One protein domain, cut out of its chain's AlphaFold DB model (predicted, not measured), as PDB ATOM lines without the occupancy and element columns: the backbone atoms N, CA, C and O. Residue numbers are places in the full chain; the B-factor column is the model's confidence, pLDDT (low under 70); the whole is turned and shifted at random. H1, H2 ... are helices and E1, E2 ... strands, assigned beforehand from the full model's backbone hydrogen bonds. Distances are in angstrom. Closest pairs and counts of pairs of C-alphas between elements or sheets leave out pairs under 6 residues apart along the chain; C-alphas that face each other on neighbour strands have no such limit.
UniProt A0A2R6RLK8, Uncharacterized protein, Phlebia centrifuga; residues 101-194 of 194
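This is residues 101 to 194 of the 194 residues of an uncharacterized protein of Phlebia centrifuga (UniProt A0A2R6RLK8). What is the shape? With little regular structure, a small three-stranded sheet lies between two short helices, H1 over one face and H2 over the other, amid long loops. What makes it up? Of 94 printed residues, 35 are in named elements, E1 E2 H1 E3 H2, class mixed; the mixed sheet runs E1 E3 E2. It is compact, radius of gyration of the C-alphas 12.7 A, spanning 38 by 26 by 21 A.

How do strands pair? E3, residues 158 to 165, is antiparallel to E1, residues 103 to 108 (N 104 to O 164, 2.9 A), and parallel to E2, residues 122 to 126 (N 124 to O 159, 2.9 A). Where are the helices? H1, residues 149 to 154, runs along E3, height 7.9 A; closest C-alphas are Glu 149 and Ser 160, 5.5 A. H2, residues 174 to 183, is on the opposite face, slantwise to E3, height 9.0 A; closest C-alphas are Val 163 and Gln 177, 5.7 A. In both, every O i to N i+4 pair is within hydrogen-bond range. What joins E2 and E3? With H1 they form a strand-helix-strand unit, two parallel neighbours with a helix between, its crossover right-handed.

Where does E1 begin? C-alpha 103 is at (189.720, 274.151, 136.400). Where does H2 end? C-alpha 183 is at (194.560, 263.032, 134.562). Which is longest? E3, 22.6 A.

Is it cut? The printed part has no cut; links E1 to E2 and E2 to H1 are long. Where is confidence low? Ten residues are under 70, among them 166 to 169.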
ATOM      1  N   PRO A 101     192.946 273.743 131.606       68.25
ATOM      2  CA  PRO A 101     192.738 275.178 131.772       68.25
ATOM      3  C   PRO A 101     191.340 275.507 132.313       68.25
ATOM      4  O   PRO A 101     190.344 274.913 131.896       68.25
ATOM      5  N   GLY A 102     191.256 276.497 133.206       64.12
ATOM      6  CA  GLY A 102     189.979 276.954 133.767       64.12
ATOM      7  C   GLY A 102     189.348 275.994 134.780       64.12
ATOM      8  O   GLY A 102     188.155 276.105 135.049       64.12
ATOM      9  N   VAL A 103     190.132 275.066 135.331       72.12
ATOM     10  CA  VAL A 103     189.720 274.151 136.400       72.12
ATOM     11  C   VAL A 103     190.504 274.451 137.674       72.12
ATOM     12  O   VAL A 103     191.721 274.633 137.633       72.12
ATOM     13  N   ILE A 104     189.804 274.443 138.805       65.44
ATOM     14  CA  ILE A 104     190.393 274.309 140.140       65.44
ATOM     15  C   ILE A 104     189.856 273.034 140.799       65.44
ATOM     16  O   ILE A 104     188.800 272.526 140.419       65.44
ATOM     17  N   LEU A 105     190.588 272.510 141.780       72.06
ATOM     18  CA  LEU A 105     190.107 271.414 142.617       72.06
ATOM     19  C   LEU A 105     189.765 271.942 144.000       72.06
ATOM     20  O   LEU A 105     190.573 272.655 144.595       72.06
ATOM     21  N   ASN A 106     188.610 271.541 144.519       72.94
ATOM     22  CA  ASN A 106     188.309 271.641 145.938       72.94
ATOM     23  C   ASN A 106     188.547 270.271 146.575       72.94
ATOM     24  O   ASN A 106     187.957 269.282 146.145       72.94
ATOM     25  N   VAL A 107     189.461 270.198 147.542       69.62
ATOM     26  CA  VAL A 107     189.870 268.935 148.166       69.62
ATOM     27  C   VAL A 107     189.656 269.039 149.664       69.62
ATOM     28  O   VAL A 107     190.257 269.900 150.300       69.62
ATOM     29  N   ASN A 108     188.839 268.152 150.233       70.69
ATOM     30  CA  ASN A 108     188.648 268.077 151.682       70.69
ATOM     31  C   ASN A 108     189.129 266.723 152.198       70.69
ATOM     32  O   ASN A 108     188.693 265.682 151.700       70.69
ATOM     33  N   PHE A 109     189.990 266.754 153.212       71.69
ATOM     34  CA  PHE A 109     190.542 265.571 153.868       71.69
ATOM     35  C   PHE A 109     189.675 265.147 155.060       71.69
ATOM     36  O   PHE A 109     189.090 266.006 155.726       71.69
ATOM     37  N   PRO A 110     189.602 263.843 155.368       72.38
ATOM     38  CA  PRO A 110     188.951 263.374 156.579       72.38
ATOM     39  C   PRO A 110     189.814 263.672 157.806       72.38
ATOM     40  O   PRO A 110     191.021 263.901 157.711       72.38
ATOM     41  N   ALA A 111     189.198 263.604 158.985       73.12
ATOM     42  CA  ALA A 111     189.959 263.594 160.225       73.12
ATOM     43  C   ALA A 111     190.838 262.334 160.283       73.12
ATOM     44  O   ALA A 111     190.337 261.210 160.182       73.12
ATOM     45  N   LEU A 112     192.146 262.521 160.464       75.19
ATOM     46  CA  LEU A 112     193.083 261.408 160.581       75.19
ATOM     47  C   LEU A 112     192.991 260.744 161.963       75.19
ATOM     48  O   LEU A 112     192.686 261.378 162.975       75.19
ATOM     49  N   SER A 113     193.261 259.444 162.004       74.06
ATOM     50  CA  SER A 113     193.278 258.612 163.209       74.06
ATOM     51  C   SER A 113     194.222 257.421 163.034       74.06
ATOM     52  O   SER A 113     194.751 257.198 161.946       74.06
ATOM     53  N   ASP A 114     194.363 256.585 164.063       83.75
ATOM     54  CA  ASP A 114     195.158 255.345 163.998       83.75
ATOM     55  C   ASP A 114     194.703 254.378 162.886       83.75
ATOM     56  O   ASP A 114     195.465 253.518 162.454       83.75
ATOM     57  N   THR A 115     193.458 254.513 162.415       84.31
ATOM     58  CA  THR A 115     192.881 253.681 161.340       84.31
ATOM     59  C   THR A 115     192.685 254.432 160.024       84.31
ATOM     60  O   THR A 115     192.467 253.810 158.986       84.31
ATOM     61  N   CYS A 116     192.794 255.761 160.052       72.62
ATOM     62  CA  CYS A 116     192.663 256.626 158.891       72.62
ATOM     63  C   CYS A 116     193.896 257.516 158.790       72.62
ATOM     64  O   CYS A 116     193.967 258.568 159.419       72.62
ATOM     65  N   THR A 117     194.889 257.065 158.038       74.56
ATOM     66  CA  THR A 117     196.169 257.751 157.902       74.56
ATOM     67  C   THR A 117     196.282 258.375 156.523       74.56
ATOM     68  O   THR A 117     195.466 258.142 155.628       74.56
ATOM     69  N   SER A 118     197.352 259.139 156.324       63.94
ATOM     70  CA  SER A 118     197.686 259.669 155.008       63.94
ATOM     71  C   SER A 118     197.914 258.582 153.949       63.94
ATOM     72  O   SER A 118     197.800 258.840 152.758       63.94
ATOM     73  N   GLU A 119     198.227 257.360 154.367       71.38
ATOM     74  CA  GLU A 119     198.501 256.236 153.470       71.38
ATOM     75  C   GLU A 119     197.250 255.396 153.190       71.38
ATOM     76  O   GLU A 119     197.197 254.693 152.184       71.38
ATOM     77  N   THR A 120     196.247 255.446 154.076       76.12
ATOM     78  CA  THR A 120     195.040 254.606 153.981       76.12
ATOM     79  C   THR A 120     193.802 255.352 153.508       76.12
ATOM     80  O   THR A 120     192.776 254.719 153.252       76.12
ATOM     81  N   VAL A 121     193.882 256.677 153.373       77.31
ATOM     82  CA  VAL A 121     192.767 257.487 152.890       77.31
ATOM     83  C   VAL A 121     192.377 257.128 151.459       77.31
ATOM     84  O   VAL A 121     193.224 256.920 150.590       77.31
ATOM     85  N   GLN A 122     191.071 257.064 151.212       88.69
ATOM     86  CA  GLN A 122     190.526 256.737 149.903       88.69
ATOM     87  C   GLN A 122     190.033 257.992 149.186       88.69
ATOM     88  O   GLN A 122     189.362 258.837 149.773       88.69
ATOM     89  N   TRP A 123     190.349 258.112 147.901       86.50
ATOM     90  CA  TRP A 123     189.990 259.279 147.098       86.50
ATOM     91  C   TRP A 123     188.640 259.083 146.434       86.50
ATOM     92  O   TRP A 123     188.415 258.074 145.771       86.50
ATOM     93  N   VAL A 124     187.758 260.066 146.552       96.00
ATOM     94  CA  VAL A 124     186.438 260.040 145.922       96.00
ATOM     95  C   VAL A 124     186.272 261.304 145.098       96.00
ATOM     96  O   VAL A 124     186.559 262.405 145.565       96.00
ATOM     97  N   LEU A 125     185.805 261.144 143.861       95.69
ATOM     98  CA  LEU A 125     185.420 262.278 143.034       95.69
ATOM     99  C   LEU A 125     184.042 262.773 143.487       95.69
ATOM    100  O   LEU A 125     183.093 261.991 143.564       95.69
ATOM    101  N   THR A 126     183.944 264.059 143.796       95.12
ATOM    102  CA  THR A 126     182.791 264.652 144.481       95.12
ATOM    103  C   THR A 126     182.328 265.942 143.820       95.12
ATOM    104  O   THR A 126     182.813 266.339 142.757       95.12
ATOM    105  N   ARG A 127     181.361 266.585 144.475       93.38
ATOM    106  CA  ARG A 127     180.865 267.920 144.161       93.38
ATOM    107  C   ARG A 127     180.874 268.818 145.382       93.38
ATOM    108  O   ARG A 127     180.581 268.356 146.486       93.38
ATOM    109  N   VAL A 128     181.064 270.110 145.150       81.62
ATOM    110  CA  VAL A 128     180.893 271.154 146.164       81.62
ATOM    111  C   VAL A 128     179.425 271.239 146.586       81.62
ATOM    112  O   VAL A 128     179.118 271.328 147.773       81.62
ATOM    113  N   PHE A 129     178.495 271.174 145.625       84.25
ATOM    114  CA  PHE A 129     177.058 271.258 145.896       84.25
ATOM    115  C   PHE A 129     176.346 269.918 145.647       84.25
ATOM    116  O   PHE A 129     176.706 269.204 144.713       84.25
ATOM    117  N   PRO A 130     175.266 269.578 146.373       85.94
ATOM    118  CA  PRO A 130     174.505 268.345 146.132       85.94
ATOM    119  C   PRO A 130     173.906 268.224 144.720       85.94
ATOM    120  O   PRO A 130     173.338 269.177 144.179       85.94
ATOM    121  N   ALA A 131     173.987 267.026 144.131       85.75
ATOM    122  CA  ALA A 131     173.536 266.743 142.766       85.75
ATOM    123  C   ALA A 131     172.010 266.669 142.607       85.75
ATOM    124  O   ALA A 131     171.361 265.648 142.851       85.75
ATOM    125  N   ILE A 132     171.421 267.747 142.083       85.31
ATOM    126  CA  ILE A 132     169.987 267.794 141.757       85.31
ATOM    127  C   ILE A 132     169.705 267.082 140.424       85.31
ATOM    128  O   ILE A 132     168.793 266.256 140.332       85.31
ATOM    129  N   LEU A 133     170.522 267.348 139.403       88.19
ATOM    130  CA  LEU A 133     170.389 266.818 138.042       88.19
ATOM    131  C   LEU A 133     171.574 265.903 137.688       88.19
ATOM    132  O   LEU A 133     172.651 266.093 138.248       88.19
ATOM    133  N   PRO A 134     171.406 264.934 136.767       90.50
ATOM    134  CA  PRO A 134     172.467 264.009 136.359       90.50
ATOM    135  C   PRO A 134     173.436 264.654 135.349       90.50
ATOM    136  O   PRO A 134     173.541 264.232 134.194       90.50
ATOM    137  N   LEU A 135     174.091 265.741 135.760       93.38
ATOM    138  CA  LEU A 135     174.978 266.550 134.915       93.38
ATOM    139  C   LEU A 135     176.455 266.200 135.076       93.38
ATOM    140  O   LEU A 135     177.277 266.745 134.344       93.38
ATOM    141  N   ASP A 136     176.781 265.281 135.976       96.62
ATOM    142  CA  ASP A 136     178.160 264.961 136.303       96.62
ATOM    143  C   ASP A 136     178.721 263.877 135.378       96.62
ATOM    144  O   ASP A 136     178.000 263.256 134.579       96.62
ATOM    145  N   VAL A 137     180.028 263.650 135.474       97.38
ATOM    146  CA  VAL A 137     180.703 262.504 134.871       97.38
ATOM    147  C   VAL A 137     180.071 261.204 135.349       97.38
ATOM    148  O   VAL A 137     179.797 260.996 136.534       97.38
ATOM    149  N   VAL A 138     179.810 260.327 134.380       96.12
ATOM    150  CA  VAL A 138     179.306 258.986 134.647       96.12
ATOM    151  C   VAL A 138     180.497 258.116 135.003       96.12
ATOM    152  O   VAL A 138     181.354 257.838 134.168       96.12
ATOM    153  N   THR A 139     180.545 257.716 136.262       93.75
ATOM    154  CA  THR A 139     181.540 256.810 136.832       93.75
ATOM    155  C   THR A 139     180.872 256.039 137.959       93.75
ATOM    156  O   THR A 139     179.864 256.503 138.488       93.75
ATOM    157  N   CYS A 140     181.399 254.877 138.340       93.94
ATOM    158  CA  CYS A 140     180.892 254.140 139.502       93.94
ATOM    159  C   CYS A 140     179.379 253.855 139.465       93.94
ATOM    160  O   CYS A 140     178.723 253.906 140.502       93.94
ATOM    161  N   ASP A 141     178.815 253.649 138.269       92.06
ATOM    162  CA  ASP A 141     177.374 253.477 138.042       92.06
ATOM    163  C   ASP A 141     176.492 254.555 138.718       92.06
ATOM    164  O   ASP A 141     175.316 254.341 139.005       92.06
ATOM    165  N   ASN A 142     177.038 255.760 138.926       93.25
ATOM    166  CA  ASN A 142     176.439 256.848 139.708       93.25
ATOM    167  C   ASN A 142     175.227 257.537 139.047       93.25
ATOM    168  O   ASN A 142     174.753 258.568 139.527       93.25
ATOM    169  N   GLY A 143     174.767 257.051 137.892       93.44
ATOM    170  CA  GLY A 143     173.674 257.666 137.133       93.44
ATOM    171  C   GLY A 143     173.935 259.117 136.702       93.44
ATOM    172  O   GLY A 143     172.982 259.856 136.454       93.44
ATOM    173  N   GLY A 144     175.202 259.545 136.632       95.44
ATOM    174  CA  GLY A 144     175.597 260.922 136.320       95.44
ATOM    175  C   GLY A 144     175.455 261.898 137.489       95.44
ATOM    176  O   GLY A 144     175.337 263.098 137.245       95.44
ATOM    177  N   LYS A 145     175.419 261.400 138.732       95.19
ATOM    178  CA  LYS A 145     175.377 262.206 139.956       95.19
ATOM    179  C   LYS A 145     176.540 261.848 140.871       95.19
ATOM    180  O   LYS A 145     176.552 260.775 141.466       95.19
ATOM    181  N   LEU A 146     177.516 262.736 141.002       96.38
ATOM    182  CA  LEU A 146     178.587 262.558 141.984       96.38
ATOM    183  C   LEU A 146     178.067 262.869 143.406       96.38
ATOM    184  O   LEU A 146     177.170 263.707 143.554       96.38
ATOM    185  N   PRO A 147     178.595 262.207 144.451       95.94
ATOM    186  CA  PRO A 147     178.268 262.541 145.835       95.94
ATOM    187  C   PRO A 147     178.830 263.919 146.217       95.94
ATOM    188  O   PRO A 147     179.812 264.383 145.633       95.94
ATOM    189  N   ASP A 148     178.214 264.582 147.197       92.31
ATOM    190  CA  ASP A 148     178.744 265.840 147.728       92.31
ATOM    191  C   ASP A 148     179.892 265.605 148.723       92.31
ATOM    192  O   ASP A 148     179.977 264.567 149.384       92.31
ATOM    193  N   GLU A 149     180.768 266.599 148.835       86.62
ATOM    194  CA  GLU A 149     181.951 266.566 149.700       86.62
ATOM    195  C   GLU A 149     181.630 266.260 151.162       86.62
ATOM    196  O   GLU A 149     182.331 265.470 151.794       86.62
ATOM    197  N   SER A 150     180.574 266.875 151.702       83.12
ATOM    198  CA  SER A 150     180.258 266.781 153.129       83.12
ATOM    199  C   SER A 150     179.814 265.373 153.513       83.12
ATOM    200  O   SER A 150     180.253 264.844 154.536       83.12
ATOM    201  N   THR A 151     179.021 264.733 152.651       90.69
ATOM    202  CA  THR A 151     178.596 263.340 152.813       90.69
ATOM    203  C   THR A 151     179.790 262.390 152.752       90.69
ATOM    204  O   THR A 151     179.917 261.509 153.600       90.69
ATOM    205  N   VAL A 152     180.693 262.578 151.786       93.31
ATOM    206  CA  VAL A 152     181.860 261.699 151.600       93.31
ATOM    207  C   VAL A 152     182.833 261.799 152.765       93.31
ATOM    208  O   VAL A 152     183.189 260.781 153.355       93.31
ATOM    209  N   VAL A 153     183.240 263.014 153.135       82.06
ATOM    210  CA  VAL A 153     184.198 263.222 154.231       82.06
ATOM    211  C   VAL A 153     183.593 262.795 155.569       82.06
ATOM    212  O   VAL A 153     184.275 262.204 156.404       82.06
ATOM    213  N   GLY A 154     182.293 263.035 155.769       82.81
ATOM    214  CA  GLY A 154     181.574 262.611 156.971       82.81
ATOM    215  C   GLY A 154     181.419 261.092 157.112       82.81
ATOM    216  O   GLY A 154     181.181 260.612 158.219       82.81
ATOM    217  N   ALA A 155     181.568 260.328 156.025       90.81
ATOM    218  CA  ALA A 155     181.396 258.877 156.028       90.81
ATOM    219  C   ALA A 155     182.615 258.103 156.558       90.81
ATOM    220  O   ALA A 155     182.511 256.898 156.799       90.81
ATOM    221  N   GLY A 156     183.762 258.758 156.756       85.88
ATOM    222  CA  GLY A 156     184.942 258.134 157.348       85.88
ATOM    223  C   GLY A 156     186.229 258.517 156.633       85.88
ATOM    224  O   GLY A 156     186.506 259.691 156.431       85.88
ATOM    225  N   CYS A 157     187.046 257.522 156.281       85.19
ATOM    226  CA  CYS A 157     188.393 257.748 155.757       85.19
ATOM    227  C   CYS A 157     188.425 258.047 154.250       85.19
ATOM    228  O   CYS A 157     189.072 257.341 153.473       85.19
ATOM    229  N   PHE A 158     187.715 259.100 153.842       90.31
ATOM    230  CA  PHE A 158     187.618 259.517 152.449       90.31
ATOM    231  C   PHE A 158     188.066 260.962 152.254       90.31
ATOM    232  O   PHE A 158     187.564 261.872 152.913       90.31
ATOM    233  N   THR A 159     188.964 261.173 151.294       79.62
ATOM    234  CA  THR A 159     189.279 262.499 150.762       79.62
ATOM    235  C   THR A 159     188.376 262.777 149.572       79.62
ATOM    236  O   THR A 159     188.356 262.023 148.596       79.62
ATOM    237  N   SER A 160     187.645 263.881 149.648       84.69
ATOM    238  CA  SER A 160     186.809 264.369 148.551       84.69
ATOM    239  C   SER A 160     187.634 265.222 147.587       84.69
ATOM    240  O   SER A 160     188.489 265.990 148.027       84.69
ATOM    241  N   VAL A 161     187.391 265.084 146.283       83.44
ATOM    242  CA  VAL A 161     187.985 265.915 145.227       83.44
ATOM    243  C   VAL A 161     186.874 266.370 144.292       83.44
ATOM    244  O   VAL A 161     186.367 265.581 143.492       83.44
ATOM    245  N   SER A 162     186.522 267.649 144.354       85.69
ATOM    246  CA  SER A 162     185.543 268.255 143.453       85.69
ATOM    247  C   SER A 162     186.222 269.090 142.390       85.69
ATOM    248  O   SER A 162     187.154 269.848 142.660       85.69
ATOM    249  N   VAL A 163     185.728 268.963 141.163       86.81
ATOM    250  CA  VAL A 163     186.204 269.744 140.022       86.81
ATOM    251  C   VAL A 163     185.350 270.987 139.909       86.81
ATOM    252  O   VAL A 163     184.137 270.888 139.749       86.81
ATOM    253  N   VAL A 164     185.980 272.152 139.975       78.38
ATOM    254  CA  VAL A 164     185.297 273.443 140.046       78.38
ATOM    255  C   VAL A 164     185.737 274.306 138.868       78.38
ATOM    256  O   VAL A 164     186.914 274.343 138.499       78.38
ATOM    257  N   ASP A 165     184.779 274.983 138.244       78.44
ATOM    258  CA  ASP A 165     185.056 275.981 137.217       78.44
ATOM    259  C   ASP A 165     185.777 277.172 137.859       78.44
ATOM    260  O   ASP A 165     185.273 277.793 138.795       78.44
ATOM    261  N   ALA A 166     186.968 277.492 137.357       64.06
ATOM    262  CA  ALA A 166     187.838 278.503 137.953       64.06
ATOM    263  C   ALA A 166     187.289 279.939 137.870       64.06
ATOM    264  O   ALA A 166     187.833 280.829 138.519       64.06
ATOM    265  N   VAL A 167     186.272 280.187 137.038       62.94
ATOM    266  CA  VAL A 167     185.662 281.512 136.855       62.94
ATOM    267  C   VAL A 167     184.344 281.603 137.607       62.94
ATOM    268  O   VAL A 167     184.061 282.614 138.243       62.94
ATOM    269  N   LEU A 168     183.519 280.563 137.495       66.19
ATOM    270  CA  LEU A 168     182.187 280.548 138.091       66.19
ATOM    271  C   LEU A 168     182.194 280.093 139.551       66.19
ATOM    272  O   LEU A 168     181.200 280.312 140.237       66.19
ATOM    273  N   GLU A 169     183.279 279.463 140.008       67.44
ATOM    274  CA  GLU A 169     183.434 278.917 141.364       67.44
ATOM    275  C   GLU A 169     182.304 277.942 141.751       67.44
ATOM    276  O   GLU A 169     181.900 277.832 142.908       67.44
ATOM    277  N   ILE A 170     181.782 277.215 140.761       76.94
ATOM    278  CA  ILE A 170     180.789 276.147 140.922       76.94
ATOM    279  C   ILE A 170     181.322 274.840 140.346       76.94
ATOM    280  O   ILE A 170     182.293 274.851 139.587       76.94
ATOM    281  N   ASP A 171     180.661 273.726 140.662       88.50
ATOM    282  CA  ASP A 171     180.966 272.422 140.070       88.50
ATOM    283  C   ASP A 171     181.104 272.524 138.544       88.50
ATOM    284  O   ASP A 171     180.219 273.031 137.845       88.50
ATOM    285  N   ALA A 172     182.242 272.057 138.036       87.44
ATOM    286  CA  ALA A 172     182.540 272.053 136.617       87.44
ATOM    287  C   ALA A 172     181.616 271.084 135.872       87.44
ATOM    288  O   ALA A 172     181.060 270.145 136.442       87.44
ATOM    289  N   ASP A 173     181.483 271.287 134.565       94.06
ATOM    290  CA  ASP A 173     180.712 270.391 133.711       94.06
ATOM    291  C   ASP A 173     181.315 268.975 133.632       94.06
ATOM    292  O   ASP A 173     182.501 268.745 133.889       94.06
ATOM    293  N   ARG A 174     180.483 268.021 133.191       96.31
ATOM    294  CA  ARG A 174     180.852 266.620 132.938       96.31
ATOM    295  C   ARG A 174     182.175 266.446 132.193       96.31
ATOM    296  O   ARG A 174     182.910 265.510 132.496       96.31
ATOM    297  N   GLY A 175     182.434 267.266 131.174       95.62
ATOM    298  CA  GLY A 175     183.618 267.123 130.330       95.62
ATOM    299  C   GLY A 175     184.883 267.408 131.126       95.62
ATOM    300  O   GLY A 175     185.783 266.574 131.187       95.62
ATOM    301  N   ARG A 176     184.905 268.539 131.835       87.06
ATOM    302  CA  ARG A 176     186.022 268.906 132.716       87.06
ATOM    303  C   ARG A 176     186.198 267.935 133.881       87.06
ATOM    304  O   ARG A 176     187.331 267.614 134.231       87.06
ATOM    305  N   GLN A 177     185.101 267.431 134.448       96.31
ATOM    306  CA  GLN A 177     185.152 266.389 135.476       96.31
ATOM    307  C   GLN A 177     185.807 265.099 134.950       96.31
ATOM    308  O   GLN A 177     186.666 264.527 135.621       96.31
ATOM    309  N   ALA A 178     185.446 264.659 133.739       96.06
ATOM    310  CA  ALA A 178     186.030 263.476 133.105       96.06
ATOM    311  C   ALA A 178     187.525 263.656 132.794       96.06
ATOM    312  O   ALA A 178     188.318 262.750 133.052       96.06
ATOM    313  N   ASP A 179     187.917 264.833 132.301       87.44
ATOM    314  CA  ASP A 179     189.319 265.146 132.016       87.44
ATOM    315  C   ASP A 179     190.183 265.098 133.282       87.44
ATOM    316  O   ASP A 179     191.285 264.545 133.262       87.44
ATOM    317  N   VAL A 180     189.693 265.645 134.400       82.50
ATOM    318  CA  VAL A 180     190.392 265.566 135.691       82.50
ATOM    319  C   VAL A 180     190.470 264.130 136.191       82.50
ATOM    320  O   VAL A 180     191.550 263.698 136.593       82.50
ATOM    321  N   LEU A 181     189.368 263.377 136.134       88.38
ATOM    322  CA  LEU A 181     189.346 261.975 136.553       88.38
ATOM    323  C   LEU A 181     190.396 261.146 135.793       88.38
ATOM    324  O   LEU A 181     191.097 260.337 136.395       88.38
ATOM    325  N   ALA A 182     190.548 261.388 134.487       85.69
ATOM    326  CA  ALA A 182     191.564 260.734 133.670       85.69
ATOM    327  C   ALA A 182     192.994 261.176 134.034       85.69
ATOM    328  O   ALA A 182     193.882 260.336 134.159       85.69
ATOM    329  N   ARG A 183     193.230 262.480 134.229       76.94
ATOM    330  CA  ARG A 183     194.560 263.032 134.562       76.94
ATOM    331  C   ARG A 183     195.055 262.616 135.945       76.94
ATOM    332  O   ARG A 183     196.256 262.472 136.143       76.94
ATOM    333  N   LEU A 184     194.136 262.417 136.885       75.19
ATOM    334  CA  LEU A 184     194.427 262.061 138.272       75.19
ATOM    335  C   LEU A 184     194.177 260.580 138.574       75.19
ATOM    336  O   LEU A 184     194.053 260.200 139.737       75.19
ATOM    337  N   SER A 185     194.136 259.721 137.553       80.19
ATOM    338  CA  SER A 185     193.860 258.290 137.727       80.19
ATOM    339  C   SER A 185     194.833 257.596 138.691       80.19
ATOM    340  O   SER A 185     194.464 256.617 139.333       80.19
ATOM    341  N   ALA A 186     196.060 258.113 138.822       72.12
ATOM    342  CA  ALA A 186     197.079 257.606 139.741       72.12
ATOM    343  C   ALA A 186     196.694 257.724 141.228       72.12
ATOM    344  O   ALA A 186     197.230 256.977 142.039       72.12
ATOM    345  N   LEU A 187     195.747 258.603 141.587       70.38
ATOM    346  CA  LEU A 187     195.205 258.670 142.951       70.38
ATOM    347  C   LEU A 187     194.371 257.433 143.314       70.38
ATOM    348  O   LEU A 187     194.132 257.190 144.492       70.38
ATOM    349  N   GLY A 188     193.922 256.650 142.328       81.12
ATOM    350  CA  GLY A 188     193.126 255.451 142.579       81.12
ATOM    351  C   GLY A 188     191.746 255.776 143.149       81.12
ATOM    352  O   GLY A 188     191.379 255.255 144.199       81.12
ATOM    353  N   PHE A 189     190.991 256.646 142.464       91.12
ATOM    354  CA  PHE A 189     189.628 256.996 142.868       91.12
ATOM    355  C   PHE A 189     188.773 255.751 143.107       91.12
ATOM    356  O   PHE A 189     188.653 254.887 142.235       91.12
ATOM    357  N   VAL A 190     188.152 255.690 144.283       95.75
ATOM    358  CA  VAL A 190     187.222 254.629 144.656       95.75
ATOM    359  C   VAL A 190     185.785 255.069 144.418       95.75
ATOM    360  O   VAL A 190     185.444 256.253 144.456       95.75
ATOM    361  N   CYS A 191     184.922 254.086 144.192       95.69
ATOM    362  CA  CYS A 191     183.491 254.315 144.110       95.69
ATOM    363  C   CYS A 191     182.893 254.462 145.504       95.69
ATOM    364  O   CYS A 191     183.092 253.608 146.365       95.69
ATOM    365  N   PHE A 192     182.130 255.533 145.700       94.06
ATOM    366  CA  PHE A 192     181.398 255.788 146.931       94.06
ATOM    367  C   PHE A 192     179.920 255.470 146.711       94.06
ATOM    368  O   PHE A 192     179.248 256.142 145.926       94.06
ATOM    369  N   SER A 193     179.421 254.429 147.375       80.00
ATOM    370  CA  SER A 193     177.991 254.120 147.411       80.00
ATOM    371  C   SER A 193     177.361 254.805 148.618       80.00
ATOM    372  O   SER A 193     177.782 254.546 149.747       80.00
ATOM    373  N   GLN A 194     176.363 255.650 148.368       60.66
ATOM    374  CA  GLN A 194     175.472 256.168 149.410       60.66
ATOM    375  C   GLN A 194     174.501 255.093 149.899       60.66
ATOM    376  O   GLN A 194     174.111 254.237 149.069       60.66
TER     377      GLN A 194